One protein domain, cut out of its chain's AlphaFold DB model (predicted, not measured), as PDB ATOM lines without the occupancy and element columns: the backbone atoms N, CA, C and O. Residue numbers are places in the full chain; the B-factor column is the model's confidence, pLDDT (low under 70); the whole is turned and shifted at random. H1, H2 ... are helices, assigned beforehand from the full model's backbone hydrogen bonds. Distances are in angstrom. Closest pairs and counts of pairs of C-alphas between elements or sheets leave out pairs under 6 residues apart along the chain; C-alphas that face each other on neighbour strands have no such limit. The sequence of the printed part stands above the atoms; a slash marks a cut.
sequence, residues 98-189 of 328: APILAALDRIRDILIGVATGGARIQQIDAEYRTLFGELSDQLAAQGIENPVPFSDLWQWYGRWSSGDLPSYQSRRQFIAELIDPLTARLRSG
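This is residues 98 to 189 of the 328 residues of an uncharacterized protein of Mesorhizobium hawassense (UniProt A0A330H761). Three long helices run side by side, H1 between H2 and H4, and the short H3 packs across H1 and H2 at one end. The 92 printed residues, compact with a radius of gyration of the C-alphas of 12.9 A, include four named helices, H1 to H4 in order, and no named strand: all helix. The spans are 36 by 25 by 18 A.

H1, residues 98 to 115, 26.0 A, begins at C-alpha 98 (147.708, 123.570, 126.038). H2 is residues 121 to 140, 26.4 A; H3 is residues 153 to 161, 11.8 A. H4, residues 168 to 187, 26.5 A, ends at C-alpha 187 (155.031, 127.977, 125.032).

H1, the hub, forms a hairpin with H2, a shallow tilt of 31 degrees, closest C-alphas Ile 100 and Leu 135, 6.2 A. H1 touches H4 opposite ways at 4 degrees, closest C-alphas Ile 112 and Arg 172, 6.1 A. H2 and H4 are apart. Every O i to N i+4 pair is within hydrogen-bond range in H1 and H3; 14 of 16 are in H2 and H4.

The printed part has no cut. The link from H2 to H3 is long. Residues 187 to 189 have pLDDT under 70.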
ATOM      1  N   ALA A  98     148.350 123.017 124.835       70.50
ATOM      2  CA  ALA A  98     147.708 123.570 126.038       70.50
ATOM      3  C   ALA A  98     147.482 122.499 127.120       70.50
ATOM      4  O   ALA A  98     147.850 122.741 128.270       70.50
ATOM      5  N   PRO A  99     146.947 121.309 126.769       77.88
ATOM      6  CA  PRO A  99     146.774 120.222 127.733       77.88
ATOM      7  C   PRO A  99     148.107 119.753 128.327       77.88
ATOM      8  O   PRO A  99     148.213 119.578 129.536       77.88
ATOM      9  N   ILE A 100     149.150 119.661 127.495       85.06
ATOM     10  CA  ILE A 100     150.504 119.270 127.911       85.06
ATOM     11  C   ILE A 100     151.087 120.298 128.886       85.06
ATOM     12  O   ILE A 100     151.645 119.930 129.913       85.06
ATOM     13  N   LEU A 101     150.943 121.593 128.591       82.75
ATOM     14  CA  LEU A 101     151.409 122.671 129.464       82.75
ATOM     15  C   LEU A 101     150.693 122.653 130.818       82.75
ATOM     16  O   LEU A 101     151.353 122.759 131.848       82.75
ATOM     17  N   ALA A 102     149.371 122.459 130.825       80.50
ATOM     18  CA  ALA A 102     148.596 122.345 132.057       80.50
ATOM     19  C   ALA A 102     149.010 121.115 132.886       80.50
ATOM     20  O   ALA A 102     149.169 121.215 134.102       80.50
ATOM     21  N   ALA A 103     149.240 119.972 132.233       87.25
ATOM     22  CA  ALA A 103     149.704 118.756 132.892       87.25
ATOM     23  C   ALA A 103     151.124 118.908 133.466       87.25
ATOM     24  O   ALA A 103     151.360 118.510 134.606       87.25
ATOM     25  N   LEU A 104     152.052 119.536 132.731       90.94
ATOM     26  CA  LEU A 104     153.406 119.842 133.215       90.94
ATOM     27  C   LEU A 104     153.382 120.765 134.440       90.94
ATOM     28  O   LEU A 104     154.086 120.500 135.414       90.94
ATOM     29  N   ASP A 105     152.560 121.819 134.412       86.94
ATOM     30  CA  ASP A 105     152.410 122.737 135.544       86.94
ATOM     31  C   ASP A 105     151.801 122.008 136.764       86.94
ATOM     32  O   ASP A 105     152.323 122.121 137.874       86.94
ATOM     33  N   ARG A 106     150.786 121.152 136.566       91.06
ATOM     34  CA  ARG A 106     150.188 120.358 137.655       91.06
ATOM     35  C   ARG A 106     151.155 119.323 138.241       91.06
ATOM     36  O   ARG A 106     151.219 119.177 139.462       91.06
ATOM     37  N   ILE A 107     151.933 118.630 137.405       94.88
ATOM     38  CA  ILE A 107     152.988 117.713 137.861       94.88
ATOM     39  C   ILE A 107     154.049 118.468 138.664       94.88
ATOM     40  O   ILE A 107     154.431 118.000 139.739       94.88
ATOM     41  N   ARG A 108     154.494 119.644 138.193       94.12
ATOM     42  CA  ARG A 108     155.442 120.501 138.924       94.12
ATOM     43  C   ARG A 108     154.923 120.802 140.330       94.12
ATOM     44  O   ARG A 108     155.656 120.606 141.303       94.12
ATOM     45  N   ASP A 109     153.672 121.239 140.437       91.31
ATOM     46  CA  ASP A 109     153.055 121.609 141.712       91.31
ATOM     47  C   ASP A 109     152.964 120.426 142.677       91.31
ATOM     48  O   ASP A 109     153.283 120.569 143.859       91.31
ATOM     49  N   ILE A 110     152.585 119.245 142.180       95.06
ATOM     50  CA  ILE A 110     152.524 118.022 142.986       95.06
ATOM     51  C   ILE A 110     153.919 117.651 143.507       95.06
ATOM     52  O   ILE A 110     154.087 117.460 144.715       95.06
ATOM     53  N   LEU A 111     154.922 117.586 142.621       94.69
ATOM     54  CA  LEU A 111     156.294 117.200 142.968       94.69
ATOM     55  C   LEU A 111     156.902 118.156 144.003       94.69
ATOM     56  O   LEU A 111     157.501 117.712 144.985       94.69
ATOM     57  N   ILE A 112     156.720 119.466 143.825       91.75
ATOM     58  CA  ILE A 112     157.173 120.462 144.803       91.75
ATOM     59  C   ILE A 112     156.380 120.323 146.103       91.75
ATOM     60  O   ILE A 112     156.975 120.293 147.180       91.75
ATOM     61  N   GLY A 113     155.054 120.205 146.018       92.12
ATOM     62  CA  GLY A 113     154.153 120.137 147.162       92.12
ATOM     63  C   GLY A 113     154.551 119.045 148.149       92.12
ATOM     64  O   GLY A 113     154.828 119.349 149.311       92.12
ATOM     65  N   VAL A 114     154.672 117.796 147.690       94.12
ATOM     66  CA  VAL A 114     155.040 116.665 148.568       94.12
ATOM     67  C   VAL A 114     156.442 116.798 149.153       94.12
ATOM     68  O   VAL A 114     156.690 116.393 150.287       94.12
ATOM     69  N   ALA A 115     157.355 117.418 148.407       89.31
ATOM     70  CA  ALA A 115     158.743 117.570 148.808       89.31
ATOM     71  C   ALA A 115     158.979 118.812 149.686       89.31
ATOM     72  O   ALA A 115     160.070 118.967 150.230       89.31
ATOM     73  N   THR A 116     157.997 119.703 149.862       87.62
ATOM     74  CA  THR A 116     158.129 120.915 150.699       87.62
ATOM     75  C   THR A 116     157.113 121.000 151.840       87.62
ATOM     76  O   THR A 116     156.828 122.089 152.331       87.62
ATOM     77  N   GLY A 117     156.584 119.856 152.284       81.00
ATOM     78  CA  GLY A 117     155.678 119.773 153.439       81.00
ATOM     79  C   GLY A 117     154.201 120.026 153.122       81.00
ATOM     80  O   GLY A 117     153.446 120.389 154.018       81.00
ATOM     81  N   GLY A 118     153.796 119.867 151.861       87.44
ATOM     82  CA  GLY A 118     152.408 119.944 151.413       87.44
ATOM     83  C   GLY A 118     151.632 118.640 151.638       87.44
ATOM     84  O   GLY A 118     151.707 118.023 152.700       87.44
ATOM     85  N   ALA A 119     150.849 118.231 150.638       86.38
ATOM     86  CA  ALA A 119     150.007 117.038 150.710       86.38
ATOM     87  C   ALA A 119     150.814 115.751 150.979       86.38
ATOM     88  O   ALA A 119     151.979 115.625 150.598       86.38
ATOM     89  N   ARG A 120     150.182 114.773 151.640       91.06
ATOM     90  CA  ARG A 120     150.807 113.474 151.928       91.06
ATOM     91  C   ARG A 120     150.823 112.611 150.669       91.06
ATOM     92  O   ARG A 120     149.786 112.473 150.025       91.06
ATOM     93  N   ILE A 121     151.957 111.970 150.376       92.19
ATOM     94  CA  ILE A 121     152.149 111.121 149.182       92.19
ATOM     95  C   ILE A 121     151.003 110.116 149.005       92.19
ATOM     96  O   ILE A 121     150.427 110.028 147.926       92.19
ATOM     97  N   GLN A 122     150.605 109.422 150.077       93.19
ATOM     98  CA  GLN A 122     149.557 108.395 150.043       93.19
ATOM     99  C   GLN A 122     148.208 108.901 149.511       93.19
ATOM    100  O   GLN A 122     147.411 108.106 149.028       93.19
ATOM    101  N   GLN A 123     147.926 110.201 149.643       92.88
ATOM    102  CA  GLN A 123     146.640 110.787 149.261       92.88
ATOM    103  C   GLN A 123     146.580 111.163 147.781       92.88
ATOM    104  O   GLN A 123     145.493 111.193 147.217       92.88
ATOM    105  N   ILE A 124     147.726 111.463 147.166       94.81
ATOM    106  CA  ILE A 124     147.785 112.077 145.834       94.81
ATOM    107  C   ILE A 124     148.585 111.257 144.814       94.81
ATOM    108  O   ILE A 124     148.564 111.585 143.634       94.81
ATOM    109  N   ASP A 125     149.272 110.186 145.228       96.44
ATOM    110  CA  ASP A 125     150.062 109.339 144.320       96.44
ATOM    111  C   ASP A 125     149.209 108.738 143.192       96.44
ATOM    112  O   ASP A 125     149.628 108.724 142.041       96.44
ATOM    113  N   ALA A 126     147.970 108.328 143.479       94.38
ATOM    114  CA  ALA A 126     147.061 107.814 142.452       94.38
ATOM    115  C   ALA A 126     146.696 108.875 141.390       94.38
ATOM    116  O   ALA A 126     146.702 108.581 140.192       94.38
ATOM    117  N   GLU A 127     146.426 110.115 141.819       92.50
ATOM    118  CA  GLU A 127     146.181 111.254 140.918       92.50
ATOM    119  C   GLU A 127     147.436 111.553 140.089       92.50
ATOM    120  O   GLU A 127     147.365 111.671 138.866       92.50
ATOM    121  N   TYR A 128     148.598 111.599 140.744       96.69
ATOM    122  CA  TYR A 128     149.882 111.837 140.099       96.69
ATOM    123  C   TYR A 128     150.191 110.808 139.010       96.69
ATOM    124  O   TYR A 128     150.551 111.190 137.901       96.69
ATOM    125  N   ARG A 129     150.024 109.512 139.298       97.00
ATOM    126  CA  ARG A 129     150.307 108.425 138.345       97.00
ATOM    127  C   ARG A 129     149.396 108.483 137.122       97.00
ATOM    128  O   ARG A 129     149.862 108.242 136.011       97.00
ATOM    129  N   THR A 130     148.130 108.845 137.323       94.12
ATOM    130  CA  THR A 130     147.171 109.055 136.227       94.12
ATOM    131  C   THR A 130     147.635 110.203 135.332       94.12
ATOM    132  O   THR A 130     147.826 110.019 134.132       94.12
ATOM    133  N   LEU A 131     147.937 111.355 135.935       91.69
ATOM    134  CA  LEU A 131     148.418 112.536 135.221       91.69
ATOM    135  C   LEU A 131     149.763 112.299 134.510       91.69
ATOM    136  O   LEU A 131     149.977 112.782 133.401       91.69
ATOM    137  N   PHE A 132     150.673 111.549 135.137       96.69
ATOM    138  CA  PHE A 132     151.965 111.181 134.560       96.69
ATOM    139  C   PHE A 132     151.803 110.306 133.313       96.69
ATOM    140  O   PHE A 132     152.489 110.539 132.315       96.69
ATOM    141  N   GLY A 133     150.897 109.322 133.355       92.88
ATOM    142  CA  GLY A 133     150.570 108.478 132.205       92.88
ATOM    143  C   GLY A 133     150.002 109.297 131.048       92.88
ATOM    144  O   GLY A 133     150.560 109.279 129.954       92.88
ATOM    145  N   GLU A 134     148.978 110.110 131.321       90.38
ATOM    146  CA  GLU A 134     148.350 110.977 130.316       90.38
ATOM    147  C   GLU A 134     149.341 111.958 129.677       90.38
ATOM    148  O   GLU A 134     149.339 112.144 128.458       90.38
ATOM    149  N   LEU A 135     150.216 112.577 130.479       92.25
ATOM    150  CA  LEU A 135     151.270 113.448 129.962       92.25
ATOM    151  C   LEU A 135     152.242 112.671 129.068       92.25
ATOM    152  O   LEU A 135     152.613 113.160 128.000       92.25
ATOM    153  N   SER A 136     152.666 111.484 129.505       93.75
ATOM    154  CA  SER A 136     153.617 110.655 128.759       93.75
ATOM    155  C   SER A 136     153.049 110.254 127.400       93.75
ATOM    156  O   SER A 136     153.742 110.399 126.395       93.75
ATOM    157  N   ASP A 137     151.776 109.860 127.345       88.38
ATOM    158  CA  ASP A 137     151.088 109.505 126.101       88.38
ATOM    159  C   ASP A 137     150.958 110.710 125.156       88.38
ATOM    160  O   ASP A 137     151.237 110.608 123.957       88.38
ATOM    161  N   GLN A 138     150.592 111.885 125.685       85.25
ATOM    162  CA  GLN A 138     150.482 113.116 124.891       85.25
ATOM    163  C   GLN A 138     151.833 113.579 124.331       85.25
ATOM    164  O   GLN A 138     151.899 114.052 123.193       85.25
ATOM    165  N   LEU A 139     152.910 113.451 125.110       87.56
ATOM    166  CA  LEU A 139     154.266 113.769 124.666       87.56
ATOM    167  C   LEU A 139     154.768 112.754 123.630       87.56
ATOM    168  O   LEU A 139     155.294 113.160 122.590       87.56
ATOM    169  N   ALA A 140     154.522 111.460 123.848       83.88
ATOM    170  CA  ALA A 140     154.887 110.395 122.917       83.88
ATOM    171  C   ALA A 140     154.178 110.545 121.561       83.88
ATOM    172  O   ALA A 140     154.813 110.390 120.518       83.88
ATOM    173  N   ALA A 141     152.905 110.957 121.552       77.75
ATOM    174  CA  ALA A 141     152.166 111.279 120.328       77.75
ATOM    175  C   ALA A 141     152.797 112.432 119.516       77.75
ATOM    176  O   ALA A 141     152.520 112.581 118.325       77.75
ATOM    177  N   GLN A 142     153.652 113.246 120.144       77.44
ATOM    178  CA  GLN A 142     154.438 114.303 119.503       77.44
ATOM    179  C   GLN A 142     155.919 113.924 119.291       77.44
ATOM    180  O   GLN A 142     156.708 114.781 118.890       77.44
ATOM    181  N   GLY A 143     156.316 112.675 119.566       80.88
ATOM    182  CA  GLY A 143     157.711 112.224 119.493       80.88
ATOM    183  C   GLY A 143     158.619 112.889 120.535       80.88
ATOM    184  O   GLY A 143     159.799 113.121 120.273       80.88
ATOM    185  N   ILE A 144     158.064 113.274 121.686       85.38
ATOM    186  CA  ILE A 144     158.776 113.941 122.778       85.38
ATOM    187  C   ILE A 144     158.866 112.973 123.955       85.38
ATOM    188  O   ILE A 144     157.857 112.413 124.374       85.38
ATOM    189  N   GLU A 145     160.057 112.805 124.520       86.88
ATOM    190  CA  GLU A 145     160.220 112.066 125.772       86.88
ATOM    191  C   GLU A 145     159.739 112.894 126.971       86.88
ATOM    192  O   GLU A 145     159.910 114.117 127.014       86.88
ATOM    193  N   ASN A 146     159.146 112.226 127.961       92.69
ATOM    194  CA  ASN A 146     158.750 112.875 129.205       92.69
ATOM    195  C   ASN A 146     160.003 113.252 130.016       92.69
ATOM    196  O   ASN A 146     160.777 112.364 130.374       92.69
ATOM    197  N   PRO A 147     160.223 114.543 130.335       91.44
ATOM    198  CA  PRO A 147     161.415 114.967 131.063       91.44
ATOM    199  C   PRO A 147     161.387 114.584 132.549       91.44
ATOM    200  O   PRO A 147     162.407 114.702 133.226       91.44
ATOM    201  N   VAL A 148     160.236 114.171 133.088       94.38
ATOM    202  CA  VAL A 148     160.094 113.771 134.491       94.38
ATOM    203  C   VAL A 148     160.384 112.270 134.614       94.38
ATOM    204  O   VAL A 148     159.629 111.468 134.071       94.38
ATOM    205  N   PRO A 149     161.432 111.851 135.350       93.62
ATOM    206  CA  PRO A 149     161.832 110.442 135.420       93.62
ATOM    207  C   PRO A 149     161.089 109.635 136.498       93.62
ATOM    208  O   PRO A 149     161.348 108.446 136.659       93.62
ATOM    209  N   PHE A 150     160.215 110.271 137.282       95.94
ATOM    210  CA  PHE A 150     159.530 109.641 138.409       95.94
ATOM    211  C   PHE A 150     158.124 109.237 137.987       95.94
ATOM    212  O   PHE A 150     157.251 110.079 137.851       95.94
ATOM    213  N   SER A 151     157.898 107.948 137.774       94.94
ATOM    214  CA  SER A 151     156.569 107.437 137.404       94.94
ATOM    215  C   SER A 151     155.584 107.385 138.578       94.94
ATOM    216  O   SER A 151     154.382 107.240 138.371       94.94
ATOM    217  N   ASP A 152     156.085 107.514 139.810       96.50
ATOM    218  CA  ASP A 152     155.313 107.582 141.049       96.50
ATOM    219  C   ASP A 152     156.005 108.501 142.076       96.50
ATOM    220  O   ASP A 152     157.189 108.843 141.956       96.50
ATOM    221  N   LEU A 153     155.265 108.928 143.101       97.31
ATOM    222  CA  LEU A 153     155.771 109.864 144.106       97.31
ATOM    223  C   LEU A 153     156.738 109.220 145.103       97.31
ATOM    224  O   LEU A 153     157.478 109.941 145.776       97.31
ATOM    225  N   TRP A 154     156.772 107.890 145.201       96.75
ATOM    226  CA  TRP A 154     157.727 107.174 146.046       96.75
ATOM    227  C   TRP A 154     159.125 107.134 145.419       96.75
ATOM    228  O   TRP A 154     160.115 107.256 146.141       96.75
ATOM    229  N   GLN A 155     159.224 107.059 144.089       96.25
ATOM    230  CA  GLN A 155     160.476 107.242 143.348       96.25
ATOM    231  C   GLN A 155     161.028 108.654 143.550       96.25
ATOM    232  O   GLN A 155     162.213 108.823 143.851       96.25
ATOM    233  N   TRP A 156     160.160 109.666 143.446       96.31
ATOM    234  CA  TRP A 156     160.539 111.043 143.758       96.31
ATOM    235  C   TRP A 156     160.983 111.147 145.230       96.31
ATOM    236  O   TRP A 156     162.060 111.687 145.491       96.31
ATOM    237  N   TYR A 157     160.247 110.540 146.178       94.62
ATOM    238  CA  TYR A 157     160.609 110.522 147.606       94.62
ATOM    239  C   TYR A 157     162.007 109.968 147.828       94.62
ATOM    240  O   TYR A 157     162.831 110.645 148.439       94.62
ATOM    241  N   GLY A 158     162.300 108.798 147.254       92.94
ATOM    242  CA  GLY A 158     163.620 108.179 147.337       92.94
ATOM    243  C   GLY A 158     164.736 109.103 146.850       92.94
ATOM    244  O   GLY A 158     165.805 109.149 147.460       92.94
ATOM    245  N   ARG A 159     164.478 109.899 145.802       92.19
ATOM    246  CA  ARG A 159     165.443 110.865 145.268       92.19
ATOM    247  C   ARG A 159     165.683 112.049 146.199       92.19
ATOM    248  O   ARG A 159     166.834 112.419 146.388       92.19
ATOM    249  N   TRP A 160     164.650 112.679 146.761       91.00
ATOM    250  CA  TRP A 160     164.887 113.849 147.621       91.00
ATOM    251  C   TRP A 160     165.288 113.467 149.051       91.00
ATOM    252  O   TRP A 160     165.918 114.271 149.739       91.00
ATOM    253  N   SER A 161     164.933 112.263 149.512       89.25
ATOM    254  CA  SER A 161     165.317 111.757 150.832       89.25
ATOM    255  C   SER A 161     166.737 111.189 150.878       89.25
ATOM    256  O   SER A 161     167.236 110.950 151.973       89.25
ATOM    257  N   SER A 162     167.398 110.979 149.729       87.44
ATOM    258  CA  SER A 162     168.770 110.439 149.654       87.44
ATOM    259  C   SER A 162     169.833 111.361 150.263       87.44
ATOM    260  O   SER A 162     170.935 110.912 150.561       87.44
ATOM    261  N   GLY A 163     169.510 112.646 150.444       79.50
ATOM    262  CA  GLY A 163     170.439 113.683 150.897       79.50
ATOM    263  C   GLY A 163     170.950 114.596 149.779       79.50
ATOM    264  O   GLY A 163     171.444 115.678 150.083       79.50
ATOM    265  N   ASP A 164     170.745 114.236 148.505       81.25
ATOM    266  CA  ASP A 164     171.180 115.041 147.348       81.25
ATOM    267  C   ASP A 164     170.421 116.377 147.230       81.25
ATOM    268  O   ASP A 164     170.918 117.348 146.659       81.25
ATOM    269  N   LEU A 165     169.205 116.444 147.786       89.06
ATOM    270  CA  LEU A 165     168.325 117.615 147.742       89.06
ATOM    271  C   LEU A 165     167.953 118.077 149.168       89.06
ATOM    272  O   LEU A 165     166.799 117.933 149.603       89.06
ATOM    273  N   PRO A 166     168.925 118.638 149.919       83.88
ATOM    274  CA  PRO A 166     168.783 118.872 151.357       83.88
ATOM    275  C   PRO A 166     167.833 120.023 151.705       83.88
ATOM    276  O   PRO A 166     167.296 120.053 152.809       83.88
ATOM    277  N   SER A 167     167.594 120.965 150.787       88.12
ATOM    278  CA  SER A 167     166.774 122.150 151.041       88.12
ATOM    279  C   SER A 167     165.546 122.202 150.133       88.12
ATOM    280  O   SER A 167     165.517 121.649 149.034       88.12
ATOM    281  N   TYR A 168     164.506 122.921 150.562       90.31
ATOM    282  CA  TYR A 168     163.342 123.177 149.704       90.31
ATOM    283  C   TYR A 168     163.716 123.940 148.431       90.31
ATOM    284  O   TYR A 168     163.079 123.759 147.397       90.31
ATOM    285  N   GLN A 169     164.755 124.776 148.493       83.56
ATOM    286  CA  GLN A 169     165.275 125.474 147.325       83.56
ATOM    287  C   GLN A 169     165.888 124.495 146.317       83.56
ATOM    288  O   GLN A 169     165.526 124.560 145.146       83.56
ATOM    289  N   SER A 170     166.747 123.564 146.755       79.69
ATOM    290  CA  SER A 170     167.378 122.604 145.837       79.69
ATOM    291  C   SER A 170     166.356 121.666 145.193       79.69
ATOM    292  O   SER A 170     166.465 121.363 144.010       79.69
ATOM    293  N   ARG A 171     165.296 121.290 145.922       87.06
ATOM    294  CA  ARG A 171     164.166 120.515 145.377       87.06
ATOM    295  C   ARG A 171     163.428 121.273 144.271       87.06
ATOM    296  O   ARG A 171     163.195 120.713 143.206       87.06
ATOM    297  N   ARG A 172     163.088 122.549 144.494       86.75
ATOM    298  CA  ARG A 172     162.413 123.389 143.486       86.75
ATOM    299  C   ARG A 172     163.277 123.613 142.250       86.75
ATOM    300  O   ARG A 172     162.765 123.511 141.142       86.75
ATOM    301  N   GLN A 173     164.566 123.886 142.447       77.00
ATOM    302  CA  GLN A 173     165.513 124.073 141.352       77.00
ATOM    303  C   GLN A 173     165.636 122.807 140.499       77.00
ATOM    304  O   GLN A 173     165.514 122.889 139.283       77.00
ATOM    305  N   PHE A 174     165.787 121.639 141.128       88.06
ATOM    306  CA  PHE A 174     165.869 120.366 140.416       88.06
ATOM    307  C   PHE A 174     164.627 120.105 139.547       88.06
ATOM    308  O   PHE A 174     164.746 119.727 138.387       88.06
ATOM    309  N   ILE A 175     163.422 120.363 140.069       90.44
ATOM    310  CA  ILE A 175     162.183 120.211 139.290       90.44
ATOM    311  C   ILE A 175     162.094 121.233 138.141       90.44
ATOM    312  O   ILE A 175     161.660 120.883 137.043       90.44
ATOM    313  N   ALA A 176     162.512 122.481 138.368       78.19
ATOM    314  CA  ALA A 176     162.558 123.507 137.326       78.19
ATOM    315  C   ALA A 176     163.510 123.110 136.183       78.19
ATOM    316  O   ALA A 176     163.134 123.191 135.016       78.19
ATOM    317  N   GLU A 177     164.695 122.585 136.505       82.19
ATOM    318  CA  GLU A 177     165.681 122.109 135.523       82.19
ATOM    319  C   GLU A 177     165.138 120.980 134.629       82.19
ATOM    320  O   GLU A 177     165.488 120.917 133.450       82.19
ATOM    321  N   LEU A 178     164.241 120.133 135.151       88.50
ATOM    322  CA  LEU A 178     163.565 119.094 134.368       88.50
ATOM    323  C   LEU A 178     162.467 119.668 133.454       88.50
ATOM    324  O   LEU A 178     162.383 119.319 132.278       88.50
ATOM    325  N   ILE A 179     161.599 120.538 133.979       89.69
ATOM    326  CA  ILE A 179     160.323 120.891 133.326       89.69
ATOM    327  C   ILE A 179     160.418 122.166 132.469       89.69
ATOM    328  O   ILE A 179     159.749 122.280 131.432       89.69
ATOM    329  N   ASP A 180     161.236 123.139 132.867       83.12
ATOM    330  CA  ASP A 180     161.278 124.466 132.243       83.12
ATOM    331  C   ASP A 180     161.759 124.454 130.785       83.12
ATOM    332  O   ASP A 180     161.143 125.156 129.976       83.12
ATOM    333  N   PRO A 181     162.770 123.651 130.380       82.25
ATOM    334  CA  PRO A 181     163.197 123.600 128.983       82.25
ATOM    335  C   PRO A 181     162.068 123.178 128.036       82.25
ATOM    336  O   PRO A 181     161.860 123.799 126.989       82.25
ATOM    337  N   LEU A 182     161.297 122.153 128.415       84.38
ATOM    338  CA  LEU A 182     160.160 121.689 127.625       84.38
ATOM    339  C   LEU A 182     159.005 122.696 127.668       84.38
ATOM    340  O   LEU A 182     158.416 122.994 126.632       84.38
ATOM    341  N   THR A 183     158.725 123.282 128.832       81.62
ATOM    342  CA  THR A 183     157.687 124.312 128.984       81.62
ATOM    343  C   THR A 183     157.973 125.526 128.101       81.62
ATOM    344  O   THR A 183     157.094 125.981 127.368       81.62
ATOM    345  N   ALA A 184     159.209 126.033 128.113       70.50
ATOM    346  CA  ALA A 184     159.637 127.151 127.276       70.50
ATOM    347  C   ALA A 184     159.511 126.811 125.784       70.50
ATOM    348  O   ALA A 184     158.967 127.604 125.012       70.50
ATOM    349  N   ARG A 185     159.930 125.601 125.390       71.81
ATOM    350  CA  ARG A 185     159.777 125.091 124.022       71.81
ATOM    351  C   ARG A 185     158.307 125.071 123.594       71.81
ATOM    352  O   ARG A 185     157.975 125.640 122.558       71.81
ATOM    353  N   LEU A 186     157.425 124.479 124.398       75.94
ATOM    354  CA  LEU A 186     155.999 124.338 124.085       75.94
ATOM    355  C   LEU A 186     155.254 125.682 124.075       75.94
ATOM    356  O   LEU A 186     154.394 125.877 123.215       75.94
ATOM    357  N   ARG A 187     155.597 126.613 124.980       67.44
ATOM    358  CA  ARG A 187     155.031 127.977 125.032       67.44
ATOM    359  C   ARG A 187     155.478 128.845 123.864       67.44
ATOM    360  O   ARG A 187     154.713 129.685 123.408       67.44
ATOM    361  N   SER A 188     156.696 128.643 123.365       57.47
ATOM    362  CA  SER A 188     157.221 129.447 122.262       57.47
ATOM    363  C   SER A 188     156.500 129.211 120.929       57.47
ATOM    364  O   SER A 188     156.728 129.975 119.994       57.47
ATOM    365  N   GLY A 189     155.681 128.150 120.801       52.34
ATOM    366  CA  GLY A 189     154.968 127.774 119.567       52.34
ATOM    367  C   GLY A 189     155.886 127.387 118.399       52.34
ATOM    368  O   GLY A 189     155.465 126.761 117.430       52.34
TER     369      GLY A 189